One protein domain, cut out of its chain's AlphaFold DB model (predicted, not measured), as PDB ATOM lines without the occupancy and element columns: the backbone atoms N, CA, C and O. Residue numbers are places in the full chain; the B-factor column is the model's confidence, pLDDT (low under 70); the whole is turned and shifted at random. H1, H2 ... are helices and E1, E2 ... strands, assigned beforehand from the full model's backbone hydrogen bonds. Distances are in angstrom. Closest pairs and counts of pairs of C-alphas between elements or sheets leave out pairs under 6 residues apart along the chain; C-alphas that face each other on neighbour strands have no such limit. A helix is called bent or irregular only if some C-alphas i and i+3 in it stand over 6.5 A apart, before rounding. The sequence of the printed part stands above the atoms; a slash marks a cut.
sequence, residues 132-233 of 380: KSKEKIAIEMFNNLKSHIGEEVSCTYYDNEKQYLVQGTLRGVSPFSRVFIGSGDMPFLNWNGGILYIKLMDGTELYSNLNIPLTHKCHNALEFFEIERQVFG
ATOM      1  N   LYS A 132     116.145 147.696 162.941       74.50
ATOM      2  CA  LYS A 132     116.698 148.629 163.942       74.50
ATOM      3  C   LYS A 132     118.037 148.147 164.504       74.50
ATOM      4  O   LYS A 132     118.920 148.963 164.750       74.50
ATOM      5  N   SER A 133     118.190 146.839 164.711       79.38
ATOM      6  CA  SER A 133     119.452 146.243 165.154       79.38
ATOM      7  C   SER A 133     120.555 146.423 164.106       79.38
ATOM      8  O   SER A 133     121.627 146.918 164.439       79.38
ATOM      9  N   LYS A 134     120.275 146.126 162.826       80.00
ATOM     10  CA  LYS A 134     121.226 146.351 161.721       80.00
ATOM     11  C   LYS A 134     121.669 147.809 161.625       80.00
ATOM     12  O   LYS A 134     122.862 148.078 161.545       80.00
ATOM     13  N   GLU A 135     120.722 148.741 161.677       84.12
ATOM     14  CA  GLU A 135     121.008 150.177 161.608       84.12
ATOM     15  C   GLU A 135     121.857 150.637 162.797       84.12
ATOM     16  O   GLU A 135     122.820 151.381 162.620       84.12
ATOM     17  N   LYS A 136     121.533 150.166 164.009       86.81
ATOM     18  CA  LYS A 136     122.304 150.467 165.219       86.81
ATOM     19  C   LYS A 136     123.740 149.954 165.101       86.81
ATOM     20  O   LYS A 136     124.661 150.727 165.340       86.81
ATOM     21  N   ILE A 137     123.918 148.703 164.674       84.44
ATOM     22  CA  ILE A 137     125.235 148.097 164.439       84.44
ATOM     23  C   ILE A 137     126.016 148.913 163.401       84.44
ATOM     24  O   ILE A 137     127.166 149.274 163.640       84.44
ATOM     25  N   ALA A 138     125.386 149.273 162.278       86.56
ATOM     26  CA  ALA A 138     126.034 150.070 161.241       86.56
ATOM     27  C   ALA A 138     126.471 151.447 161.774       86.56
ATOM     28  O   ALA A 138     127.614 151.854 161.573       86.56
ATOM     29  N   ILE A 139     125.601 152.155 162.504       89.81
ATOM     30  CA  ILE A 139     125.924 153.446 163.132       89.81
ATOM     31  C   ILE A 139     127.088 153.306 164.122       89.81
ATOM     32  O   ILE A 139     127.996 154.140 164.113       89.81
ATOM     33  N   GLU A 140     127.078 152.269 164.961       90.44
ATOM     34  CA  GLU A 140     128.142 151.997 165.931       90.44
ATOM     35  C   GLU A 140     129.489 151.773 165.239       90.44
ATOM     36  O   GLU A 140     130.473 152.382 165.651       90.44
ATOM     37  N   MET A 141     129.530 151.022 164.134       91.19
ATOM     38  CA  MET A 141     130.755 150.828 163.348       91.19
ATOM     39  C   MET A 141     131.323 152.153 162.815       91.19
ATOM     40  O   MET A 141     132.523 152.403 162.913       91.19
ATOM     41  N   PHE A 142     130.480 153.049 162.287       93.56
ATOM     42  CA  PHE A 142     130.960 154.351 161.803       93.56
ATOM     43  C   PHE A 142     131.400 155.282 162.935       93.56
ATOM     44  O   PHE A 142     132.342 156.053 162.756       93.56
ATOM     45  N   ASN A 143     130.740 155.228 164.094       94.12
ATOM     46  CA  ASN A 143     131.162 155.988 165.269       94.12
ATOM     47  C   ASN A 143     132.490 155.469 165.827       94.12
ATOM     48  O   ASN A 143     133.346 156.277 166.179       94.12
ATOM     49  N   ASN A 144     132.686 154.149 165.824       94.50
ATOM     50  CA  ASN A 144     133.941 153.522 166.220       94.50
ATOM     51  C   ASN A 144     135.089 153.925 165.285       94.50
ATOM     52  O   ASN A 144     136.161 154.301 165.740       94.50
ATOM     53  N   LEU A 145     134.868 153.959 163.967       96.19
ATOM     54  CA  LEU A 145     135.881 154.488 163.047       96.19
ATOM     55  C   LEU A 145     136.198 155.965 163.319       96.19
ATOM     56  O   LEU A 145     137.356 156.367 163.294       96.19
ATOM     57  N   LYS A 146     135.183 156.792 163.600       96.25
ATOM     58  CA  LYS A 146     135.392 158.219 163.896       96.25
ATOM     59  C   LYS A 146     136.233 158.457 165.149       96.25
ATOM     60  O   LYS A 146     136.972 159.436 165.171       96.25
ATOM     61  N   SER A 147     136.121 157.609 166.173       96.56
ATOM     62  CA  SER A 147     136.899 157.773 167.406       96.56
ATOM     63  C   SER A 147     138.384 157.447 167.244       96.56
ATOM     64  O   SER A 147     139.153 157.835 168.112       96.56
ATOM     65  N   HIS A 148     138.774 156.800 166.142       97.31
ATOM     66  CA  HIS A 148     140.155 156.396 165.849       97.31
ATOM     67  C   HIS A 148     140.765 157.185 164.669       97.31
ATOM     68  O   HIS A 148     141.714 156.746 164.018       97.31
ATOM     69  N   ILE A 149     140.205 158.356 164.333       97.44
ATOM     70  CA  ILE A 149     140.806 159.253 163.335       97.44
ATOM     71  C   ILE A 149     142.173 159.732 163.845       97.44
ATOM     72  O   ILE A 149     142.281 160.269 164.944       97.44
ATOM     73  N   GLY A 150     143.199 159.593 163.009       96.94
ATOM     74  CA  GLY A 150     144.598 159.888 163.317       96.94
ATOM     75  C   GLY A 150     145.446 158.644 163.585       96.94
ATOM     76  O   GLY A 150     146.669 158.759 163.625       96.94
ATOM     77  N   GLU A 151     144.831 157.468 163.722       97.94
ATOM     78  CA  GLU A 151     145.537 156.213 163.993       97.94
ATOM     79  C   GLU A 151     145.893 155.452 162.709       97.94
ATOM     80  O   GLU A 151     145.231 155.580 161.675       97.94
ATOM     81  N   GLU A 152     146.954 154.645 162.772       98.06
ATOM     82  CA  GLU A 152     147.336 153.733 161.693       98.06
ATOM     83  C   GLU A 152     146.395 152.528 161.653       98.06
ATOM     84  O   GLU A 152     146.189 151.837 162.656       98.06
ATOM     85  N   VAL A 153     145.840 152.259 160.473       98.00
ATOM     86  CA  VAL A 153     144.893 151.168 160.251       98.00
ATOM     87  C   VAL A 153     145.296 150.313 159.058       98.00
ATOM     88  O   VAL A 153     145.959 150.755 158.119       98.00
ATOM     89  N   SER A 154     144.814 149.078 159.068       97.31
ATOM     90  CA  SER A 154     144.771 148.196 157.911       97.31
ATOM     91  C   SER A 154     143.330 148.049 157.427       97.31
ATOM     92  O   SER A 154     142.407 147.844 158.213       97.31
ATOM     93  N   CYS A 155     143.124 148.161 156.120       96.19
ATOM     94  CA  CYS A 155     141.832 148.052 155.462       96.19
ATOM     95  C   CYS A 155     141.871 146.909 154.454       96.19
ATOM     96  O   CYS A 155     142.620 146.945 153.477       96.19
ATOM     97  N   THR A 156     141.031 145.905 154.688       93.50
ATOM     98  CA  THR A 156     140.800 144.810 153.749       93.50
ATOM     99  C   THR A 156     139.519 145.085 152.984       93.50
ATOM    100  O   THR A 156     138.445 145.208 153.578       93.50
ATOM    101  N   TYR A 157     139.619 145.137 151.663       91.81
ATOM    102  CA  TYR A 157     138.476 145.343 150.785       91.81
ATOM    103  C   TYR A 157     138.525 144.386 149.607       91.81
ATOM    104  O   TYR A 157     139.547 143.758 149.328       91.81
ATOM    105  N   TYR A 158     137.399 144.273 148.928       88.62
ATOM    106  CA  TYR A 158     137.263 143.453 147.747       88.62
ATOM    107  C   TYR A 158     136.783 144.301 146.577       88.62
ATOM    108  O   TYR A 158     135.953 145.187 146.763       88.62
ATOM    109  N   ASP A 159     137.314 144.034 145.392       87.50
ATOM    110  CA  ASP A 159     136.950 144.703 144.148       87.50
ATOM    111  C   ASP A 159     137.200 143.753 142.968       87.50
ATOM    112  O   ASP A 159     138.264 143.137 142.877       87.50
ATOM    113  N   ASN A 160     136.230 143.624 142.058       84.44
ATOM    114  CA  ASN A 160     136.346 142.796 140.847       84.44
ATOM    115  C   ASN A 160     136.849 141.373 141.110       84.44
ATOM    116  O   ASN A 160     137.823 140.909 140.514       84.44
ATOM    117  N   GLU A 161     136.183 140.669 142.013       80.56
ATOM    118  CA  GLU A 161     136.534 139.290 142.342       80.56
ATOM    119  C   GLU A 161     137.917 139.103 143.017       80.56
ATOM    120  O   GLU A 161     138.415 137.982 143.163       80.56
ATOM    121  N   LYS A 162     138.537 140.191 143.498       86.69
ATOM    122  CA  LYS A 162     139.857 140.167 144.141       86.69
ATOM    123  C   LYS A 162     139.871 140.913 145.465       86.69
ATOM    124  O   LYS A 162     139.298 141.988 145.602       86.69
ATOM    125  N   GLN A 163     140.584 140.342 146.430       90.00
ATOM    126  CA  GLN A 163     140.811 140.955 147.732       90.00
ATOM    127  C   GLN A 163     142.101 141.772 147.720       90.00
ATOM    128  O   GLN A 163     143.123 141.334 147.192       90.00
ATOM    129  N   TYR A 164     142.056 142.928 148.367       92.50
ATOM    130  CA  TYR A 164     143.162 143.860 148.500       92.50
ATOM    131  C   TYR A 164     143.333 144.272 149.962       92.50
ATOM    132  O   TYR A 164     142.386 144.257 150.755       92.50
ATOM    133  N   LEU A 165     144.560 144.656 150.302       94.44
ATOM    134  CA  LEU A 165     144.942 145.167 151.611       94.44
ATOM    135  C   LEU A 165     145.635 146.513 151.422       94.44
ATOM    136  O   LEU A 165     146.594 146.615 150.659       94.44
ATOM    137  N   VAL A 166     145.161 147.527 152.135       94.50
ATOM    138  CA  VAL A 166     145.773 148.858 152.196       94.50
ATOM    139  C   VAL A 166     146.061 149.189 153.651       94.50
ATOM    140  O   VAL A 166     145.285 148.835 154.536       94.50
ATOM    141  N   GLN A 167     147.180 149.858 153.905       96.31
ATOM    142  CA  GLN A 167     147.556 150.355 155.224       96.31
ATOM    143  C   GLN A 167     147.802 151.860 155.154       96.31
ATOM    144  O   GLN A 167     148.243 152.372 154.123       96.31
ATOM    145  N   GLY A 168     147.506 152.559 156.244       96.81
ATOM    146  CA  GLY A 168     147.816 153.972 156.398       96.81
ATOM    147  C   GLY A 168     146.999 154.635 157.499       96.81
ATOM    148  O   GLY A 168     146.121 154.024 158.109       96.81
ATOM    149  N   THR A 169     147.242 155.926 157.700       97.81
ATOM    150  CA  THR A 169     146.537 156.720 158.707       97.81
ATOM    151  C   THR A 169     145.064 156.916 158.342       97.81
ATOM    152  O   THR A 169     144.753 157.401 157.248       97.81
ATOM    153  N   LEU A 170     144.150 156.614 159.265       97.69
ATOM    154  CA  LEU A 170     142.728 156.925 159.143       97.69
ATOM    155  C   LEU A 170     142.515 158.438 159.287       97.69
ATOM    156  O   LEU A 170     142.587 158.986 160.379       97.69
ATOM    157  N   ARG A 171     142.235 159.141 158.188       97.44
ATOM    158  CA  ARG A 171     142.088 160.611 158.180       97.44
ATOM    159  C   ARG A 171     140.660 161.099 158.371       97.44
ATOM    160  O   ARG A 171     140.450 162.253 158.731       97.44
ATOM    161  N   GLY A 172     139.673 160.261 158.079       96.50
ATOM    162  CA  GLY A 172     138.281 160.671 158.163       96.50
ATOM    163  C   GLY A 172     137.300 159.597 157.727       96.50
ATOM    164  O   GLY A 172     137.660 158.607 157.089       96.50
ATOM    165  N   VAL A 173     136.030 159.843 158.040       96.44
ATOM    166  CA  VAL A 173     134.912 158.954 157.724       96.44
ATOM    167  C   VAL A 173     133.707 159.792 157.313       96.44
ATOM    168  O   VAL A 173     133.233 160.627 158.084       96.44
ATOM    169  N   SER A 174     133.180 159.527 156.121       94.19
ATOM    170  CA  SER A 174     131.843 159.932 155.695       94.19
ATOM    171  C   SER A 174     130.908 158.723 155.852       94.19
ATOM    172  O   SER A 174     130.996 157.787 155.046       94.19
ATOM    173  N   PRO A 175     130.064 158.675 156.905       90.25
ATOM    174  CA  PRO A 175     129.242 157.503 157.215       90.25
ATOM    175  C   PRO A 175     128.415 157.027 156.024       90.25
ATOM    176  O   PRO A 175     127.870 157.845 155.282       90.25
ATOM    177  N   PHE A 176     128.312 155.705 155.855       89.62
ATOM    178  CA  PHE A 176     127.561 155.062 154.762       89.62
ATOM    179  C   PHE A 176     128.016 155.459 153.349       89.62
ATOM    180  O   PHE A 176     127.289 155.243 152.379       89.62
ATOM    181  N   SER A 177     129.186 156.086 153.217       91.00
ATOM    182  CA  SER A 177     129.715 156.551 151.940       91.00
ATOM    183  C   SER A 177     131.164 156.127 151.784       91.00
ATOM    184  O   SER A 177     131.444 155.200 151.026       91.00
ATOM    185  N   ARG A 178     132.089 156.767 152.508       94.81
ATOM    186  CA  ARG A 178     133.528 156.678 152.238       94.81
ATOM    187  C   ARG A 178     134.384 156.779 153.493       94.81
ATOM    188  O   ARG A 178     134.026 157.474 154.442       94.81
ATOM    189  N   VAL A 179     135.549 156.148 153.451       96.44
ATOM    190  CA  VAL A 179     136.632 156.284 154.429       96.44
ATOM    191  C   VAL A 179     137.873 156.860 153.752       96.44
ATOM    192  O   VAL A 179     138.098 156.636 152.563       96.44
ATOM    193  N   PHE A 180     138.671 157.617 154.500       96.94
ATOM    194  CA  PHE A 180     139.900 158.239 154.011       96.94
ATOM    195  C   PHE A 180     141.096 157.620 154.737       96.94
ATOM    196  O   PHE A 180     141.225 157.802 155.948       96.94
ATOM    197  N   ILE A 181     141.955 156.892 154.016       96.19
ATOM    198  CA  ILE A 181     143.109 156.162 154.573       96.19
ATOM    199  C   ILE A 181     144.359 156.522 153.769       96.19
ATOM    200  O   ILE A 181     144.363 156.420 152.541       96.19
ATOM    201  N   GLY A 182     145.421 156.965 154.449       94.12
ATOM    202  CA  GLY A 182     146.615 157.487 153.777       94.12
ATOM    203  C   GLY A 182     146.236 158.617 152.815       94.12
ATOM    204  O   GLY A 182     145.357 159.414 153.122       94.12
ATOM    205  N   SER A 183     146.819 158.689 151.618       89.31
ATOM    206  CA  SER A 183     146.413 159.679 150.604       89.31
ATOM    207  C   SER A 183     145.107 159.336 149.872       89.31
ATOM    208  O   SER A 183     144.607 160.178 149.130       89.31
ATOM    209  N   GLY A 184     144.557 158.135 150.069       88.88
ATOM    210  CA  GLY A 184     143.405 157.629 149.327       88.88
ATOM    211  C   GLY A 184     142.054 157.883 149.993       88.88
ATOM    212  O   GLY A 184     141.948 158.152 151.195       88.88
ATOM    213  N   ASP A 185     141.010 157.756 149.184       91.81
ATOM    214  CA  ASP A 185     139.606 157.698 149.573       91.81
ATOM    215  C   ASP A 185     138.974 156.422 149.011       91.81
ATOM    216  O   ASP A 185     139.201 156.048 147.861       91.81
ATOM    217  N   MET A 186     138.191 155.728 149.832       92.31
ATOM    218  CA  MET A 186     137.624 154.430 149.475       92.31
ATOM    219  C   MET A 186     136.152 154.368 149.878       92.31
ATOM    220  O   MET A 186     135.815 154.715 151.014       92.31
ATOM    221  N   PRO A 187     135.246 153.950 148.981       93.62
ATOM    222  CA  PRO A 187     133.853 153.740 149.344       93.62
ATOM    223  C   PRO A 187     133.689 152.487 150.215       93.62
ATOM    224  O   PRO A 187     134.374 151.489 150.002       93.62
ATOM    225  N   PHE A 188     132.759 152.518 151.174       93.62
ATOM    226  CA  PHE A 188     132.428 151.330 151.977       93.62
ATOM    227  C   PHE A 188     131.784 150.222 151.134       93.62
ATOM    228  O   PHE A 188     131.995 149.043 151.409       93.62
ATOM    229  N   LEU A 189     131.043 150.612 150.097       92.69
ATOM    230  CA  LEU A 189     130.461 149.736 149.089       92.69
ATOM    231  C   LEU A 189     130.630 150.396 147.714       92.69
ATOM    232  O   LEU A 189     130.375 151.595 147.575       92.69
ATOM    233  N   ASN A 190     131.066 149.640 146.712       90.81
ATOM    234  CA  ASN A 190     131.116 150.081 145.319       90.81
ATOM    235  C   ASN A 190     130.257 149.146 144.446       90.81
ATOM    236  O   ASN A 190     129.561 148.277 144.955       90.81
ATOM    237  N   TRP A 191     130.259 149.350 143.131       90.50
ATOM    238  CA  TRP A 191     129.403 148.600 142.205       90.50
ATOM    239  C   TRP A 191     129.710 147.096 142.133       90.50
ATOM    240  O   TRP A 191     128.934 146.336 141.560       90.50
ATOM    241  N   ASN A 192     130.857 146.666 142.644       90.25
ATOM    242  CA  ASN A 192     131.475 145.384 142.336       90.25
ATOM    243  C   ASN A 192     132.363 144.876 143.492       90.25
ATOM    244  O   ASN A 192     133.370 144.197 143.264       90.25
ATOM    245  N   GLY A 193     132.023 145.247 144.727       89.50
ATOM    246  CA  GLY A 193     132.916 145.137 145.872       89.50
ATOM    247  C   GLY A 193     132.598 146.083 147.037       89.50
ATOM    248  O   GLY A 193     131.558 146.739 147.116       89.50
ATOM    249  N   GLY A 194     133.508 146.130 148.002       91.94
ATOM    250  CA  GLY A 194     133.338 146.907 149.222       91.94
ATOM    251  C   GLY A 194     134.368 146.573 150.291       91.94
ATOM    252  O   GLY A 194     135.180 145.656 150.151       91.94
ATOM    253  N   ILE A 195     134.342 147.345 151.372       93.69
ATOM    254  CA  ILE A 195     135.250 147.176 152.505       93.69
ATOM    255  C   ILE A 195     134.709 146.073 153.408       93.69
ATOM    256  O   ILE A 195     133.593 146.172 153.912       93.69
ATOM    257  N   LEU A 196     135.527 145.048 153.642       89.06
ATOM    258  CA  LEU A 196     135.181 143.933 154.518       89.06
ATOM    259  C   LEU A 196     135.556 144.240 155.964       89.06
ATOM    260  O   LEU A 196     134.731 144.047 156.851       89.06
ATOM    261  N   TYR A 197     136.777 144.738 156.188       93.06
ATOM    262  CA  TYR A 197     137.297 145.021 157.524       93.06
ATOM    263  C   TYR A 197     138.192 146.253 157.539       93.06
ATOM    264  O   TYR A 197     138.991 146.456 156.622       93.06
ATOM    265  N   ILE A 198     138.137 146.999 158.639       96.62
ATOM    266  CA  ILE A 198     139.159 147.980 159.013       96.62
ATOM    267  C   ILE A 198     139.611 147.645 160.430       96.62
ATOM    268  O   ILE A 198     138.773 147.477 161.318       96.62
ATOM    269  N   LYS A 199     140.922 147.525 160.635       97.56
ATOM    270  CA  LYS A 199     141.525 147.131 161.911       97.56
ATOM    271  C   LYS A 199     142.668 148.061 162.285       97.56
ATOM    272  O   LYS A 199     143.401 148.495 161.399       97.56
ATOM    273  N   LEU A 200     142.854 148.308 163.577       97.00
ATOM    274  CA  LEU A 200     144.099 148.872 164.094       97.00
ATOM    275  C   LEU A 200     145.266 147.913 163.818       97.00
ATOM    276  O   LEU A 200     145.073 146.719 163.570       97.00
ATOM    277  N   MET A 201     146.492 148.435 163.865       95.44
ATOM    278  CA  MET A 201     147.699 147.638 163.601       95.44
ATOM    279  C   MET A 201     147.931 146.511 164.622       95.44
ATOM    280  O   MET A 201     148.631 145.551 164.312       95.44
ATOM    281  N   ASP A 202     147.322 146.593 165.806       92.75
ATOM    282  CA  ASP A 202     147.330 145.537 166.828       92.75
ATOM    283  C   ASP A 202     146.304 144.412 166.566       92.75
ATOM    284  O   ASP A 202     146.275 143.412 167.285       92.75
ATOM    285  N   GLY A 203     145.482 144.552 165.521       90.38
ATOM    286  CA  GLY A 203     144.444 143.599 165.134       90.38
ATOM    287  C   GLY A 203     143.043 143.917 165.663       90.38
ATOM    288  O   GLY A 203     142.104 143.213 165.280       90.38
ATOM    289  N   THR A 204     142.871 144.962 166.480       93.44
ATOM    290  CA  THR A 204     141.560 145.399 166.982       93.44
ATOM    291  C   THR A 204     140.653 145.811 165.827       93.44
ATOM    292  O   THR A 204     141.021 146.632 164.988       93.44
ATOM    293  N   GLU A 205     139.451 145.243 165.764       93.31
ATOM    294  CA  GLU A 205     138.505 145.501 164.681       93.31
ATOM    295  C   GLU A 205     137.712 146.789 164.915       93.31
ATOM    296  O   GLU A 205     137.003 146.932 165.911       93.31
ATOM    297  N   LEU A 206     137.819 147.723 163.970       93.81
ATOM    298  CA  LEU A 206     137.100 148.994 164.013       93.81
ATOM    299  C   LEU A 206     135.794 148.950 163.218       93.81
ATOM    300  O   LEU A 206     134.800 149.564 163.606       93.81
ATOM    301  N   TYR A 207     135.806 148.223 162.103       94.00
ATOM    302  CA  TYR A 207     134.675 148.043 161.202       94.00
ATOM    303  C   TYR A 207     134.720 146.639 160.612       94.00
ATOM    304  O   TYR A 207     135.784 146.196 160.171       94.00
ATOM    305  N   SER A 208     133.563 145.986 160.527       89.31
ATOM    306  CA  SER A 208     133.389 144.757 159.761       89.31
ATOM    307  C   SER A 208     132.028 144.697 159.099       89.31
ATOM    308  O   SER A 208     131.004 144.977 159.714       89.31
ATOM    309  N   ASN A 209     131.995 144.301 157.830       81.50
ATOM    310  CA  ASN A 209     130.730 144.054 157.157       81.50
ATOM    311  C   ASN A 209     130.789 142.805 156.288       81.50
ATOM    312  O   ASN A 209     131.142 142.834 155.112       81.50
ATOM    313  N   LEU A 210     130.405 141.692 156.906       71.50
ATOM    314  CA  LEU A 210     130.346 140.375 156.278       71.50
ATOM    315  C   LEU A 210     129.092 140.154 155.429       71.50
ATOM    316  O   LEU A 210     128.975 139.120 154.779       71.50
ATOM    317  N   ASN A 211     128.156 141.107 155.425       74.88
ATOM    318  CA  ASN A 211     126.932 141.000 154.633       74.88
ATOM    319  C   ASN A 211     127.142 141.409 153.169       74.88
ATOM    320  O   ASN A 211     126.214 141.290 152.376       74.88
ATOM    321  N   ILE A 212     128.331 141.900 152.802       77.88
ATOM    322  CA  ILE A 212     128.655 142.268 151.423       77.88
ATOM    323  C   ILE A 212     128.843 140.980 150.605       77.88
ATOM    324  O   ILE A 212     129.762 140.208 150.900       77.88
ATOM    325  N   PRO A 213     128.038 140.730 149.555       76.31
ATOM    326  CA  PRO A 213     128.248 139.559 148.716       76.31
ATOM    327  C   PRO A 213     129.565 139.704 147.951       76.31
ATOM    328  O   PRO A 213     129.751 140.668 147.210       76.31
ATOM    329  N   LEU A 214     130.474 138.738 148.096       75.81
ATOM    330  CA  LEU A 214     131.810 138.815 147.488       75.81
ATOM    331  C   LEU A 214     131.775 138.835 145.954       75.81
ATOM    332  O   LEU A 214     132.736 139.251 145.336       75.81
ATOM    333  N   THR A 215     130.685 138.414 145.317       76.12
ATOM    334  CA  THR A 215     130.596 138.307 143.853       76.12
ATOM    335  C   THR A 215     129.575 139.263 143.238       76.12
ATOM    336  O   THR A 215     129.183 139.061 142.088       76.12
ATOM    337  N   HIS A 216     129.079 140.261 143.981       81.00
ATOM    338  CA  HIS A 216     128.081 141.172 143.416       81.00
ATOM    339  C   HIS A 216     128.683 142.036 142.303       81.00
ATOM    340  O   HIS A 216     129.837 142.460 142.376       81.00
ATOM    341  N   LYS A 217     127.873 142.292 141.274       87.62
ATOM    342  CA  LYS A 217     128.135 143.249 140.197       87.62
ATOM    343  C   LYS A 217     126.823 143.943 139.870       87.62
ATOM    344  O   LYS A 217     125.930 143.332 139.290       87.62
ATOM    345  N   CYS A 218     126.703 145.188 140.299       86.62
ATOM    346  CA  CYS A 218     125.540 146.023 140.057       86.62
ATOM    347  C   CYS A 218     125.679 146.711 138.689       86.62
ATOM    348  O   CYS A 218     126.761 147.173 138.324       86.62
ATOM    349  N   HIS A 219     124.580 146.820 137.948       89.75
ATOM    350  CA  HIS A 219     124.527 147.453 136.621       89.75
ATOM    351  C   HIS A 219     123.709 148.744 136.625       89.75
ATOM    352  O   HIS A 219     123.796 149.556 135.704       89.75
ATOM    353  N   ASN A 220     122.885 148.937 137.654       89.00
ATOM    354  CA  ASN A 220     122.065 150.125 137.840       89.00
ATOM    355  C   ASN A 220     121.911 150.481 139.329       89.00
ATOM    356  O   ASN A 220     122.231 149.698 140.224       89.00
ATOM    357  N   ALA A 221     121.416 151.692 139.593       87.25
ATOM    358  CA  ALA A 221     121.305 152.215 140.952       87.25
ATOM    359  C   ALA A 221     120.348 151.401 141.843       87.25
ATOM    360  O   ALA A 221     120.566 151.349 143.047       87.25
ATOM    361  N   LEU A 222     119.316 150.763 141.275       86.12
ATOM    362  CA  LEU A 222     118.369 149.952 142.050       86.12
ATOM    363  C   LEU A 222     119.060 148.711 142.619       86.12
ATOM    364  O   LEU A 222     118.989 148.484 143.822       86.12
ATOM    365  N   GLU A 223     119.807 147.986 141.784       87.38
ATOM    366  CA  GLU A 223     120.632 146.852 142.224       87.38
ATOM    367  C   GLU A 223     121.640 147.276 143.300       87.38
ATOM    368  O   GLU A 223     121.847 146.564 144.279       87.38
ATOM    369  N   PHE A 224     122.249 148.459 143.157       90.38
ATOM    370  CA  PHE A 224     123.174 148.983 144.162       90.38
ATOM    371  C   PHE A 224     122.474 149.271 145.501       90.38
ATOM    372  O   PHE A 224     122.974 148.878 146.556       90.38
ATOM    373  N   PHE A 225     121.290 149.893 145.476       89.56
ATOM    374  CA  PHE A 225     120.511 150.152 146.689       89.56
ATOM    375  C   PHE A 225     120.058 148.865 147.383       89.56
ATOM    376  O   PHE A 225     120.026 148.824 148.610       89.56
ATOM    377  N   GLU A 226     119.753 147.796 146.646       87.25
ATOM    378  CA  GLU A 226     119.432 146.496 147.247       87.25
ATOM    379  C   GLU A 226     120.602 145.934 148.063       87.25
ATOM    380  O   GLU A 226     120.395 145.465 149.186       87.25
ATOM    381  N   ILE A 227     121.836 146.039 147.558       88.12
ATOM    382  CA  ILE A 227     123.023 145.640 148.325       88.12
ATOM    383  C   ILE A 227     123.225 146.574 149.523       88.12
ATOM    384  O   ILE A 227     123.423 146.099 150.642       88.12
ATOM    385  N   GLU A 228     123.098 147.894 149.347       89.25
ATOM    386  CA  GLU A 228     123.199 148.831 150.472       89.25
ATOM    387  C   GLU A 228     122.178 148.523 151.580       89.25
ATOM    388  O   GLU A 228     122.504 148.653 152.760       89.25
ATOM    389  N   ARG A 229     120.963 148.070 151.241       88.25
ATOM    390  CA  ARG A 229     119.928 147.698 152.225       88.25
ATOM    391  C   ARG A 229     120.329 146.481 153.040       88.25
ATOM    392  O   ARG A 229     120.111 146.446 154.252       88.25
ATOM    393  N   GLN A 230     120.956 145.497 152.399       82.94
ATOM    394  CA  GLN A 230     121.475 144.315 153.087       82.94
ATOM    395  C   GLN A 230     122.562 144.689 154.104       82.94
ATOM    396  O   GLN A 230     122.592 144.124 155.202       82.94
ATOM    397  N   VAL A 231     123.400 145.663 153.735       84.06
ATOM    398  CA  VAL A 231     124.628 146.071 154.427       84.06
ATOM    399  C   VAL A 231     124.369 147.102 155.535       84.06
ATOM    400  O   VAL A 231     124.923 146.962 156.626       84.06
ATOM    401  N   PHE A 232     123.536 148.117 155.285       86.62
ATOM    402  CA  PHE A 232     123.313 149.262 156.184       86.62
ATOM    403  C   PHE A 232     121.900 149.329 156.774       86.62
ATOM    404  O   PHE A 232     121.712 149.956 157.814       86.62
ATOM    405  N   GLY A 233     120.917 148.662 156.166       84.75
ATOM    406  CA  GLY A 233     119.518 148.690 156.597       84.75
ATOM    407  C   GLY A 233     118.652 149.688 155.824       84.75
ATOM    408  O   GLY A 233     119.134 150.652 155.230       84.75
TER     409      GLY A 233
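AT A GLANCE: This is residues 132 to 233 of the 380 residues of an uncharacterized protein of Clostridium sp. CAG:524 (UniProt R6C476). One strongly twisted sheet of six strands folds back on itself, with the bent strand E2 as its hinge, so that the short leaf E4 E3 faces the larger leaf E1 E5 E6. H1 packs beside the strands along one side of this fold, near E6 and the latter part of E2, while H2 lies off the sheet and meets the first part of H1 with its last residue. The printed part has 102 residues, with two named helices and six named strands in the order H1 E1 E2 E3 E4 E5 E6 H2; the sheet's order is E4 E3 E2 E1 E5 E6, antiparallel throughout, and the class is mixed. The whole is compact, with a radius of gyration of the C-alphas of 13.0 A, and spans 35 by 31 by 20 A.

HOW THE PARTS SIT: E2, residues 162 to 174, bends by 111 degrees at residue 171. Its residues 162 to 169 pair with E1, residues 152 to 159, in a hairpin; N 155 and O 166 are 2.8 A apart, within hydrogen-bond range. Its residues 170 to 174 pair with E3, residues 178 to 181, also a hairpin, with N 171 and O 180 at 2.8 A. E1 to E4, residues 184 to 187, form a meander, each strand the antiparallel neighbour of the one before; N 179 of E3 and O 186 of the edge strand E4 are 2.8 A apart. E5, residues 193 to 200, is antiparallel to E1 at 163 degrees, with N 154 and O 199 at 2.8 A. E5 and the other edge strand E6, residues 205 to 208, form a hairpin, with N 206 and O 198 at 2.8 A. Between the leaves, the closest C-alphas of E4 and E5 are those of Pro 187 and Gly 194, 6.9 A apart. H1, residues 132 to 147, is on the sheet at a height of 6.6 A, over none of its strands; its closest C-alpha pair with E6 is Met 141 and Tyr 207, 5.3 A. H2, residues 221 to 232, is not on the sheet. H1 and H2 only just touch, with 3 pairs of C-alphas within 8 A, through residues 134 to 138 and residue 232 alone; the closest C-alphas, of Ala 138 and Phe 232, are 5.8 A apart, and the lines are about perpendicular at 82 degrees. In both helices every O i to N i+4 pair is within hydrogen-bond range.

IN THESE COORDINATES: H1 begins at C-alpha 132 (116.698, 148.629, 163.942) and is 22.4 A long. E2 is 24.3 A, E1 22.3 A and E5 21.7 A; E4 is 10.3 A, E3 9.9 A and E6 7.1 A. H2, 15.6 A, ends at C-alpha 232 (123.313, 149.262, 156.184).

THE WHOLE: The C-alphas of Asp 202 and Asn 220 are the farthest apart, 38.7 A. The printed part has no cut. The link E6 to H2, residues 209 to 220, is long. No printed residue has a pLDDT under 70.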